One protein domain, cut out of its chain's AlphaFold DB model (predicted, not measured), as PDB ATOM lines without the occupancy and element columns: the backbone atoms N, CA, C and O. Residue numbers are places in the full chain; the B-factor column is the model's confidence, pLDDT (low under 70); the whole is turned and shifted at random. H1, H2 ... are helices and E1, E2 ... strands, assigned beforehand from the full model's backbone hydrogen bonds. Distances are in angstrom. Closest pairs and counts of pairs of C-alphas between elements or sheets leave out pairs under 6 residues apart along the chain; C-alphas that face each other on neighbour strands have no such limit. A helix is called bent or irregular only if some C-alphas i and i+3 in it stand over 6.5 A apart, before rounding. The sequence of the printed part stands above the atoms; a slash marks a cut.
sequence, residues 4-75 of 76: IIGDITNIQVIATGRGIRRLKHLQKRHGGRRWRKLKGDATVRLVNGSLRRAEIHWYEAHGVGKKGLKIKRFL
ATOM      1  N   ILE A   4      46.493 -25.246 -43.739       96.25
ATOM      2  CA  ILE A   4      45.846 -24.892 -42.480       96.25
ATOM      3  C   ILE A   4      46.942 -24.478 -41.511       96.25
ATOM      4  O   ILE A   4      47.872 -25.247 -41.278       96.25
ATOM      5  N   ILE A   5      46.819 -23.278 -40.959       96.81
ATOM      6  CA  ILE A   5      47.738 -22.741 -39.965       96.81
ATOM      7  C   ILE A   5      47.051 -22.822 -38.604       96.81
ATOM      8  O   ILE A   5      46.026 -22.178 -38.384       96.81
ATOM      9  N   GLY A   6      47.622 -23.623 -37.704       93.88
ATOM     10  CA  GLY A   6      47.057 -23.887 -36.380       93.88
ATOM     11  C   GLY A   6      45.890 -24.877 -36.403       93.88
ATOM     12  O   GLY A   6      45.811 -25.760 -37.261       93.88
ATOM     13  N   ASP A   7      44.989 -24.735 -35.430       95.69
ATOM     14  CA  ASP A   7      43.884 -25.665 -35.217       95.69
ATOM     15  C   ASP A   7      42.634 -25.334 -36.037       95.69
ATOM     16  O   ASP A   7      42.331 -24.186 -36.364       95.69
ATOM     17  N   ILE A   8      41.859 -26.382 -36.329       97.06
ATOM     18  CA  ILE A   8      40.504 -26.238 -36.861       97.06
ATOM     19  C   ILE A   8      39.556 -26.121 -35.670       97.06
ATOM     20  O   ILE A   8      39.469 -27.031 -34.848       97.06
ATOM     21  N   THR A   9      38.813 -25.027 -35.610       97.44
ATOM     22  CA  THR A   9      37.851 -24.721 -34.546       97.44
ATOM     23  C   THR A   9      36.415 -24.882 -35.052       97.44
ATOM     24  O   THR A   9      36.192 -25.169 -36.230       97.44
ATOM     25  N   ASN A  10      35.418 -24.756 -34.167       97.19
ATOM     26  CA  ASN A  10      33.990 -24.823 -34.520       97.19
ATOM     27  C   ASN A  10      33.604 -26.067 -35.342       97.19
ATOM     28  O   ASN A  10      32.786 -26.006 -36.263       97.19
ATOM     29  N   ILE A  11      34.219 -27.210 -35.020       97.94
ATOM     30  CA  ILE A  11      34.042 -28.444 -35.781       97.94
ATOM     31  C   ILE A  11      32.609 -28.958 -35.623       97.94
ATOM     32  O   ILE A  11      32.139 -29.205 -34.515       97.94
ATOM     33  N   GLN A  12      31.930 -29.181 -36.745       98.19
ATOM     34  CA  GLN A  12      30.570 -29.711 -36.796       98.19
ATOM     35  C   GLN A  12      30.470 -30.846 -37.811       98.19
ATOM     36  O   GLN A  12      31.009 -30.779 -38.918       98.19
ATOM     37  N   VAL A  13      29.725 -31.891 -37.459       97.75
ATOM     38  CA  VAL A  13      29.390 -32.979 -38.382       97.75
ATOM     39  C   VAL A  13      28.240 -32.524 -39.278       97.75
ATOM     40  O   VAL A  13      27.168 -32.191 -38.790       97.75
ATOM     41  N   ILE A  14      28.451 -32.538 -40.594       97.00
ATOM     42  CA  ILE A  14      27.434 -32.141 -41.585       97.00
ATOM     43  C   ILE A  14      26.793 -33.326 -42.302       97.00
ATOM     44  O   ILE A  14      25.720 -33.189 -42.879       97.00
ATOM     45  N   ALA A  15      27.451 -34.486 -42.311       97.31
ATOM     46  CA  ALA A  15      26.859 -35.732 -42.785       97.31
ATOM     47  C   ALA A  15      27.606 -36.939 -42.216       97.31
ATOM     48  O   ALA A  15      28.821 -36.904 -42.024       97.31
ATOM     49  N   THR A  16      26.898 -38.048 -42.031       96.00
ATOM     50  CA  THR A  16      27.468 -39.327 -41.592       96.00
ATOM     51  C   THR A  16      26.973 -40.466 -42.466       96.00
ATOM     52  O   THR A  16      25.842 -40.430 -42.956       96.00
ATOM     53  N   GLY A  17      27.793 -41.505 -42.639       91.19
ATOM     54  CA  GLY A  17      27.365 -42.741 -43.301       91.19
ATOM     55  C   GLY A  17      26.691 -42.487 -44.655       91.19
ATOM     56  O   GLY A  17      27.271 -41.834 -45.523       91.19
ATOM     57  N   ARG A  18      25.460 -42.988 -44.833       90.44
ATOM     58  CA  ARG A  18      24.702 -42.905 -46.098       90.44
ATOM     59  C   ARG A  18      24.388 -41.471 -46.550       90.44
ATOM     60  O   ARG A  18      24.233 -41.257 -47.746       90.44
ATOM     61  N   GLY A  19      24.380 -40.490 -45.642       93.81
ATOM     62  CA  GLY A  19      24.243 -39.070 -45.999       93.81
ATOM     63  C   GLY A  19      25.448 -38.517 -46.776       93.81
ATOM     64  O   GLY A  19      25.381 -37.448 -47.381       93.81
ATOM     65  N   ILE A  20      26.569 -39.244 -46.803       95.81
ATOM     66  CA  ILE A  20      27.745 -38.880 -47.589       95.81
ATOM     67  C   ILE A  20      27.590 -39.424 -49.014       95.81
ATOM     68  O   ILE A  20      27.879 -40.586 -49.291       95.81
ATOM     69  N   ARG A  21      27.228 -38.548 -49.961       94.19
ATOM     70  CA  ARG A  21      27.015 -38.907 -51.382       94.19
ATOM     71  C   ARG A  21      28.173 -39.690 -52.021       94.19
ATOM     72  O   ARG A  21      27.947 -40.519 -52.894       94.19
ATOM     73  N   ARG A  22      29.421 -39.437 -51.607       92.94
ATOM     74  CA  ARG A  22      30.625 -40.116 -52.131       92.94
ATOM     75  C   ARG A  22      31.178 -41.200 -51.194       92.94
ATOM     76  O   ARG A  22      32.345 -41.559 -51.327       92.94
ATOM     77  N   LEU A  23      30.374 -41.732 -50.267       94.50
ATOM     78  CA  LEU A  23      30.825 -42.708 -49.267       94.50
ATOM     79  C   LEU A  23      31.515 -43.921 -49.902       94.50
ATOM     80  O   LEU A  23      32.627 -44.257 -49.508       94.50
ATOM     81  N   LYS A  24      30.885 -44.532 -50.916       94.44
ATOM     82  CA  LYS A  24      31.433 -45.709 -51.614       94.44
ATOM     83  C   LYS A  24      32.836 -45.442 -52.173       94.44
ATOM     84  O   LYS A  24      33.711 -46.293 -52.084       94.44
ATOM     85  N   HIS A  25      33.065 -44.241 -52.706       94.94
ATOM     86  CA  HIS A  25      34.368 -43.837 -53.240       94.94
ATOM     87  C   HIS A  25      35.420 -43.659 -52.140       94.94
ATOM     88  O   HIS A  25      36.553 -44.103 -52.300       94.94
ATOM     89  N   LEU A  26      35.046 -43.040 -51.016       94.81
ATOM     90  CA  LEU A  26      35.933 -42.873 -49.859       94.81
ATOM     91  C   LEU A  26      36.355 -44.229 -49.282       94.81
ATOM     92  O   LEU A  26      37.543 -44.450 -49.068       94.81
ATOM     93  N   GLN A  27      35.402 -45.147 -49.122       94.06
ATOM     94  CA  GLN A  27      35.663 -46.507 -48.648       94.06
ATOM     95  C   GLN A  27      36.530 -47.302 -49.625       94.06
ATOM     96  O   GLN A  27      37.489 -47.935 -49.201       94.06
ATOM     97  N   LYS A  28      36.249 -47.238 -50.933       95.06
ATOM     98  CA  LYS A  28      37.050 -47.947 -51.942       95.06
ATOM     99  C   LYS A  28      38.500 -47.459 -51.982       95.06
ATOM    100  O   LYS A  28      39.403 -48.260 -52.175       95.06
ATOM    101  N   ARG A  29      38.726 -46.149 -51.828       95.44
ATOM    102  CA  ARG A  29      40.066 -45.548 -51.944       95.44
ATOM    103  C   ARG A  29      40.875 -45.602 -50.651       95.44
ATOM    104  O   ARG A  29      42.090 -45.738 -50.709       95.44
ATOM    105  N   HIS A  30      40.229 -45.402 -49.509       94.00
ATOM    106  CA  HIS A  30      40.916 -45.200 -48.232       94.00
ATOM    107  C   HIS A  30      40.505 -46.210 -47.156       94.00
ATOM    108  O   HIS A  30      40.994 -46.129 -46.033       94.00
ATOM    109  N   GLY A  31      39.591 -47.132 -47.460       92.31
ATOM    110  CA  GLY A  31      39.020 -48.032 -46.467       92.31
ATOM    111  C   GLY A  31      38.255 -47.270 -45.386       92.31
ATOM    112  O   GLY A  31      37.536 -46.301 -45.653       92.31
ATOM    113  N   GLY A  32      38.408 -47.724 -44.145       89.19
ATOM    114  CA  GLY A  32      37.818 -47.085 -42.975       89.19
ATOM    115  C   GLY A  32      36.315 -47.318 -42.815       89.19
ATOM    116  O   GLY A  32      35.557 -47.588 -43.753       89.19
ATOM    117  N   ARG A  33      35.866 -47.191 -41.569       88.56
ATOM    118  CA  ARG A  33      34.456 -47.271 -41.171       88.56
ATOM    119  C   ARG A  33      34.050 -45.962 -40.500       88.56
ATOM    120  O   ARG A  33      34.899 -45.172 -40.097       88.56
ATOM    121  N   ARG A  34      32.736 -45.748 -40.363       91.56
ATOM    122  CA  ARG A  34      32.162 -44.575 -39.674       91.56
ATOM    123  C   ARG A  34      32.667 -43.242 -40.247       91.56
ATOM    124  O   ARG A  34      33.065 -42.343 -39.511       91.56
ATOM    125  N   TRP A  35      32.637 -43.128 -41.574       96.50
ATOM    126  CA  TRP A  35      32.943 -41.878 -42.262       96.50
ATOM    127  C   TRP A  35      31.994 -40.761 -41.824       96.50
ATOM    128  O   TRP A  35      30.769 -40.937 -41.776       96.50
ATOM    129  N   ARG A  36      32.587 -39.601 -41.559       97.19
ATOM    130  CA  ARG A  36      31.921 -38.342 -41.241       97.19
ATOM    131  C   ARG A  36      32.397 -37.290 -42.228       97.19
ATOM    132  O   ARG A  36      33.570 -37.246 -42.588       97.19
ATOM    133  N   LYS A  37      31.479 -36.457 -42.690       97.75
ATOM    134  CA  LYS A  37      31.792 -35.212 -43.372       97.75
ATOM    135  C   LYS A  37      31.668 -34.110 -42.335       97.75
ATOM    136  O   LYS A  37      30.633 -34.010 -41.677       97.75
ATOM    137  N   LEU A  38      32.719 -33.325 -42.185       97.94
ATOM    138  CA  LEU A  38      32.845 -32.301 -41.160       97.94
ATOM    139  C   LEU A  38      33.019 -30.938 -41.823       97.94
ATOM    140  O   LEU A  38      33.517 -30.850 -42.951       97.94
ATOM    141  N   LYS A  39      32.602 -29.898 -41.110       98.25
ATOM    142  CA  LYS A  39      32.973 -28.508 -41.361       98.25
ATOM    143  C   LYS A  39      33.642 -27.931 -40.119       98.25
ATOM    144  O   LYS A  39      33.426 -28.452 -39.029       98.25
ATOM    145  N   GLY A  40      34.411 -26.872 -40.282       98.25
ATOM    146  CA  GLY A  40      34.991 -26.104 -39.187       98.25
ATOM    147  C   GLY A  40      35.667 -24.852 -39.720       98.25
ATOM    148  O   GLY A  40      35.794 -24.688 -40.935       98.25
ATOM    149  N   ASP A  41      36.119 -24.003 -38.814       98.19
ATOM    150  CA  ASP A  41      36.771 -22.743 -39.141       98.19
ATOM    151  C   ASP A  41      38.273 -22.888 -38.939       98.19
ATOM    152  O   ASP A  41      38.721 -23.447 -37.936       98.19
ATOM    153  N   ALA A  42      39.060 -22.373 -39.873       97.75
ATOM    154  CA  ALA A  42      40.510 -22.396 -39.764       97.75
ATOM    155  C   ALA A  42      41.139 -21.148 -40.379       97.75
ATOM    156  O   ALA A  42      40.611 -20.572 -41.336       97.75
ATOM    157  N   THR A  43      42.304 -20.774 -39.859       98.00
ATOM    158  CA  THR A  43      43.214 -19.863 -40.552       98.00
ATOM    159  C   THR A  43      43.911 -20.644 -41.656       98.00
ATOM    160  O   THR A  43      44.466 -21.718 -41.415       98.00
ATOM    161  N   VAL A  44      43.868 -20.130 -42.882       97.00
ATOM    162  CA  VAL A  44      44.497 -20.763 -44.039       97.00
ATOM    163  C   VAL A  44      45.506 -19.836 -44.698       97.00
ATOM    164  O   VAL A  44      45.250 -18.645 -44.864       97.00
ATOM    165  N   ARG A  45      46.636 -20.407 -45.117       97.56
ATOM    166  CA  ARG A  45      47.616 -19.761 -45.991       97.56
ATOM    167  C   ARG A  45      47.289 -20.088 -47.443       97.56
ATOM    168  O   ARG A  45      47.299 -21.257 -47.842       97.56
ATOM    169  N   LEU A  46      46.960 -19.061 -48.220       95.69
ATOM    170  CA  LEU A  46      46.711 -19.163 -49.657       95.69
ATOM    171  C   LEU A  46      48.030 -19.190 -50.446       95.69
ATOM    172  O   LEU A  46      49.090 -18.861 -49.922       95.69
ATOM    173  N   VAL A  47      47.964 -19.567 -51.730       94.44
ATOM    174  CA  VAL A  47      49.151 -19.668 -52.613       94.44
ATOM    175  C   VAL A  47      49.909 -18.343 -52.716       94.44
ATOM    176  O   VAL A  47      51.127 -18.338 -52.804       94.44
ATOM    177  N   ASN A  48      49.193 -17.221 -52.668       93.69
ATOM    178  CA  ASN A  48      49.775 -15.878 -52.694       93.69
ATOM    179  C   ASN A  48      50.398 -15.450 -51.348       93.69
ATOM    180  O   ASN A  48      50.736 -14.284 -51.185       93.69
ATOM    181  N   GLY A  49      50.482 -16.348 -50.362       94.25
ATOM    182  CA  GLY A  49      51.031 -16.077 -49.033       94.25
ATOM    183  C   GLY A  49      50.063 -15.408 -48.056       94.25
ATOM    184  O   GLY A  49      50.370 -15.343 -46.869       94.25
ATOM    185  N   SER A  50      48.885 -14.960 -48.505       95.56
ATOM    186  CA  SER A  50      47.913 -14.312 -47.615       95.56
ATOM    187  C   SER A  50      47.308 -15.293 -46.607       95.56
ATOM    188  O   SER A  50      46.998 -16.444 -46.938       95.56
ATOM    189  N   LEU A  51      47.133 -14.815 -45.372       96.94
ATOM    190  CA  LEU A  51      46.434 -15.522 -44.303       96.94
ATOM    191  C   LEU A  51      44.986 -15.042 -44.244       96.94
ATOM    192  O   LEU A  51      44.737 -13.846 -44.122       96.94
ATOM    193  N   ARG A  52      44.032 -15.971 -44.322       96.62
ATOM    194  CA  ARG A  52      42.598 -15.663 -44.222       96.62
ATOM    195  C   ARG A  52      41.882 -16.665 -43.335       96.62
ATOM    196  O   ARG A  52      42.276 -17.830 -43.272       96.62
ATOM    197  N   ARG A  53      40.799 -16.236 -42.685       97.50
ATOM    198  CA  ARG A  53      39.902 -17.139 -41.955       97.50
ATOM    199  C   ARG A  53      38.887 -17.735 -42.927       97.50
ATOM    200  O   ARG A  53      38.288 -17.017 -43.723       97.50
ATOM    201  N   ALA A  54      38.694 -19.049 -42.886       97.88
ATOM    202  CA  ALA A  54      37.809 -19.741 -43.814       97.88
ATOM    203  C   ALA A  54      37.038 -20.885 -43.155       97.88
ATOM    204  O   ALA A  54      37.567 -21.602 -42.304       97.88
ATOM    205  N   GLU A  55      35.807 -21.100 -43.621       98.31
ATOM    206  CA  GLU A  55      35.061 -22.323 -43.344       98.31
ATOM    207  C   GLU A  55      35.584 -23.418 -44.279       98.31
ATOM    208  O   GLU A  55      35.525 -23.306 -45.511       98.31
ATOM    209  N   ILE A  56      36.088 -24.501 -43.701       97.88
ATOM    210  CA  ILE A  56      36.650 -25.643 -44.414       97.88
ATOM    211  C   ILE A  56      35.810 -26.891 -44.190       97.88
ATOM    212  O   ILE A  56      35.286 -27.129 -43.107       97.88
ATOM    213  N   HIS A  57      35.672 -27.714 -45.229       98.06
ATOM    214  CA  HIS A  57      34.979 -29.002 -45.165       98.06
ATOM    215  C   HIS A  57      35.945 -30.138 -45.495       98.06
ATOM    216  O   HIS A  57      36.747 -30.019 -46.423       98.06
ATOM    217  N   TRP A  58      35.824 -31.266 -44.796       97.75
ATOM    218  CA  TRP A  58      36.596 -32.484 -45.070       97.75
ATOM    219  C   TRP A  58      35.794 -33.749 -44.763       97.75
ATOM    220  O   TRP A  58      34.691 -33.703 -44.218       97.75
ATOM    221  N   TYR A  59      36.354 -34.893 -45.145       97.56
ATOM    222  CA  TYR A  59      35.889 -36.213 -44.742       97.56
ATOM    223  C   TYR A  59      36.874 -36.832 -43.768       97.56
ATOM    224  O   TYR A  59      38.078 -36.694 -43.948       97.56
ATOM    225  N   GLU A  60      36.379 -37.558 -42.780       96.75
ATOM    226  CA  GLU A  60      37.219 -38.225 -41.795       96.75
ATOM    227  C   GLU A  60      36.620 -39.564 -41.385       96.75
ATOM    228  O   GLU A  60      35.404 -39.708 -41.230       96.75
ATOM    229  N   ALA A  61      37.495 -40.547 -41.207       96.12
ATOM    230  CA  ALA A  61      37.165 -41.837 -40.630       96.12
ATOM    231  C   ALA A  61      38.231 -42.232 -39.610       96.12
ATOM    232  O   ALA A  61      39.401 -41.853 -39.725       96.12
ATOM    233  N   HIS A  62      37.807 -43.020 -38.623       90.44
ATOM    234  CA  HIS A  62      38.708 -43.559 -37.613       90.44
ATOM    235  C   HIS A  62      39.816 -44.384 -38.285       90.44
ATOM    236  O   HIS A  62      39.521 -45.239 -39.122       90.44
ATOM    237  N   GLY A  63      41.075 -44.104 -37.940       90.31
ATOM    238  CA  GLY A  63      42.252 -44.756 -38.527       90.31
ATOM    239  C   GLY A  63      42.630 -44.304 -39.946       90.31
ATOM    240  O   GLY A  63      43.622 -44.786 -40.474       90.31
ATOM    241  N   VAL A  64      41.879 -43.384 -40.570       94.38
ATOM    242  CA  VAL A  64      42.180 -42.847 -41.918       94.38
ATOM    243  C   VAL A  64      42.597 -41.372 -41.877       94.38
ATOM    244  O   VAL A  64      43.385 -40.920 -42.713       94.38
ATOM    245  N   GLY A  65      42.054 -40.614 -40.922       94.12
ATOM    246  CA  GLY A  65      42.282 -39.177 -40.786       94.12
ATOM    247  C   GLY A  65      41.513 -38.333 -41.809       94.12
ATOM    248  O   GLY A  65      40.591 -38.807 -42.484       94.12
ATOM    249  N   LYS A  66      41.889 -37.054 -41.913       95.19
ATOM    250  CA  LYS A  66      41.213 -36.049 -42.748       95.19
ATOM    251  C   LYS A  66      41.540 -36.249 -44.235       95.19
ATOM    252  O   LYS A  66      42.700 -36.381 -44.622       95.19
ATOM    253  N   LYS A  67      40.519 -36.237 -45.096       95.62
ATOM    254  CA  LYS A  67      40.618 -36.371 -46.558       95.62
ATOM    255  C   LYS A  67      39.753 -35.337 -47.268       95.62
ATOM    256  O   LYS A  67      38.643 -35.027 -46.841       95.62
ATOM    257  N   GLY A  68      40.240 -34.852 -48.408       94.62
ATOM    258  CA  GLY A  68      39.470 -33.977 -49.296       94.62
ATOM    259  C   GLY A  68      39.112 -32.623 -48.681       94.62
ATOM    260  O   GLY A  68      37.988 -32.164 -48.880       94.62
ATOM    261  N   LEU A  69      40.050 -32.021 -47.947       95.81
ATOM    262  CA  LEU A  69      39.948 -30.663 -47.412       95.81
ATOM    263  C   LEU A  69      39.632 -29.654 -48.521       95.81
ATOM    264  O   LEU A  69      40.273 -29.651 -49.574       95.81
ATOM    265  N   LYS A  70      38.631 -28.806 -48.286       96.44
ATOM    266  CA  LYS A  70      38.219 -27.740 -49.206       96.44
ATOM    267  C   LYS A  70      37.753 -26.512 -48.442       96.44
ATOM    268  O   LYS A  70      36.929 -26.650 -47.544       96.44
ATOM    269  N   ILE A  71      38.186 -25.335 -48.881       97.25
ATOM    270  CA  ILE A  71      37.574 -24.059 -48.494       97.25
ATOM    271  C   ILE A  71      36.164 -23.999 -49.092       97.25
ATOM    272  O   ILE A  71      35.962 -24.343 -50.261       97.25
ATOM    273  N   LYS A  72      35.181 -23.618 -48.276       97.12
ATOM    274  CA  LYS A  72      33.795 -23.400 -48.704       97.12
ATOM    275  C   LYS A  72      33.436 -21.942 -48.846       97.12
ATOM    276  O   LYS A  72      32.740 -21.600 -49.794       97.12
ATOM    277  N   ARG A  73      33.926 -21.121 -47.930       97.00
ATOM    278  CA  ARG A  73      33.821 -19.668 -47.967       97.00
ATOM    279  C   ARG A  73      34.884 -19.076 -47.061       97.00
ATOM    280  O   ARG A  73      35.349 -19.751 -46.140       97.00
ATOM    281  N   PHE A  74      35.243 -17.835 -47.329       97.25
ATOM    282  CA  PHE A  74      36.005 -17.043 -46.381       97.25
ATOM    283  C   PHE A  74      35.054 -16.431 -45.337       97.25
ATOM    284  O   PHE A  74      33.851 -16.332 -45.590       97.25
ATOM    285  N   LEU A  75      35.572 -16.173 -44.138       95.19
ATOM    286  CA  LEU A  75      34.821 -15.703 -42.961       95.19
ATOM    287  C   LEU A  75      35.254 -14.299 -42.511       95.19
ATOM    288  O   LEU A  75      34.841 -13.856 -41.442       95.19
TER     289      LEU A  75
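AT A GLANCE: This is residues 4 to 75 of the 76 residues of an uncharacterized protein of Acidobacteria bacterium RIFCSPLOWO2_02_FULL_67_21 (UniProt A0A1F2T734). This is a strongly twisted sheet of four long, bent antiparallel strands, E1 to E4, with one short helix, H1, set across the strands near one end of the sheet, over one face; the other face has no named helix on it. The printed part goes up E1, through H1 at that end, and then back and forth along the hairpins E2 and E3, and E3 and E4. The printed part has 72 residues with one named helix and four named strands, in the order E1 H1 E2 E3 E4 along the chain, and the sheet's order is E1 - E2 - E3 - E4, all antiparallel. The class is mostly strand, with 44 residues in strands and 8 in the helix. The whole is only just compact, close to loose, with a radius of gyration of the C-alphas of 13.0 A, and its outline is elongated, spanning 35 by 20 by 19 A.

HOW THE PARTS SIT: Start with E1, residues 4 to 16, an edge strand of the sheet, and look beside it for E2, residues 36 to 45, an inner strand. They are antiparallel neighbours, with 159 degrees between their directions; the C-alphas of residues 11 and 40 face each other at 4.2 A. Here N 9 and O 41 are within hydrogen-bond range at 2.8 A, as are N 41 and O 9 at 2.8 A. Next comes E3, residues 51 to 61, the other inner strand, which forms a hairpin with E2, antiparallel at 153 degrees. Look at C-alphas 39 and 57, which face each other at 4.3 A, and at N 44 and O 52, 2.8 A apart and within hydrogen-bond range. The other edge strand is E4, residues 65 to 74, which forms a hairpin with E3, antiparallel at 145 degrees. C-alphas 54 and 74 face each other at 4.1 A, and N 67 and O 59 are within hydrogen-bond range at 2.7 A. E2, E3 and E4 are a meander, each strand the antiparallel neighbour of the one before, while E1 and E4 are apart. H1, residues 23 to 30, is on the sheet at a height over the sheet of 10.3 A. It lies over E3, with 4 of its 8 C-alphas falling on that strand and 2 each on E2 and E4, only just too few for it to be over those two as well. On the local plane its line and that of E3 stand at 86 degrees, and it runs across the strands. In H1 every O i to N i+4 pair is within hydrogen-bond range.

IN THESE COORDINATES: Find C-alpha 4 at (45.846, -24.892, -42.480), where E1 begins; it bends by 93 degrees at residue 7, and its first and last C-alphas are 23.4 A apart. H1 runs from C-alpha 23 at (30.825, -42.708, -49.267) to C-alpha 30, 10.4 A. E2, 24.8 A long, bends by 70 degrees at residue 41, and E3, 28.1 A long, bends by 65 degrees at residue 54. E4, 23.7 A long, bends by 65 degrees at residue 68 and ends with C-alpha 74 at (36.005, -17.043, -46.381).

THE WHOLE: Look for the two C-alphas farthest apart at Arg 18 and Gly 49, 37.7 A from each other. The sheet's C-alphas lie up to 7.8 A off their best plane. The printed part has no cut. The link from E1 to H1 is short, with 6 residues, and the other three are tight. The mean pLDDT of the printed part is 95.6, and no printed residue is under 70.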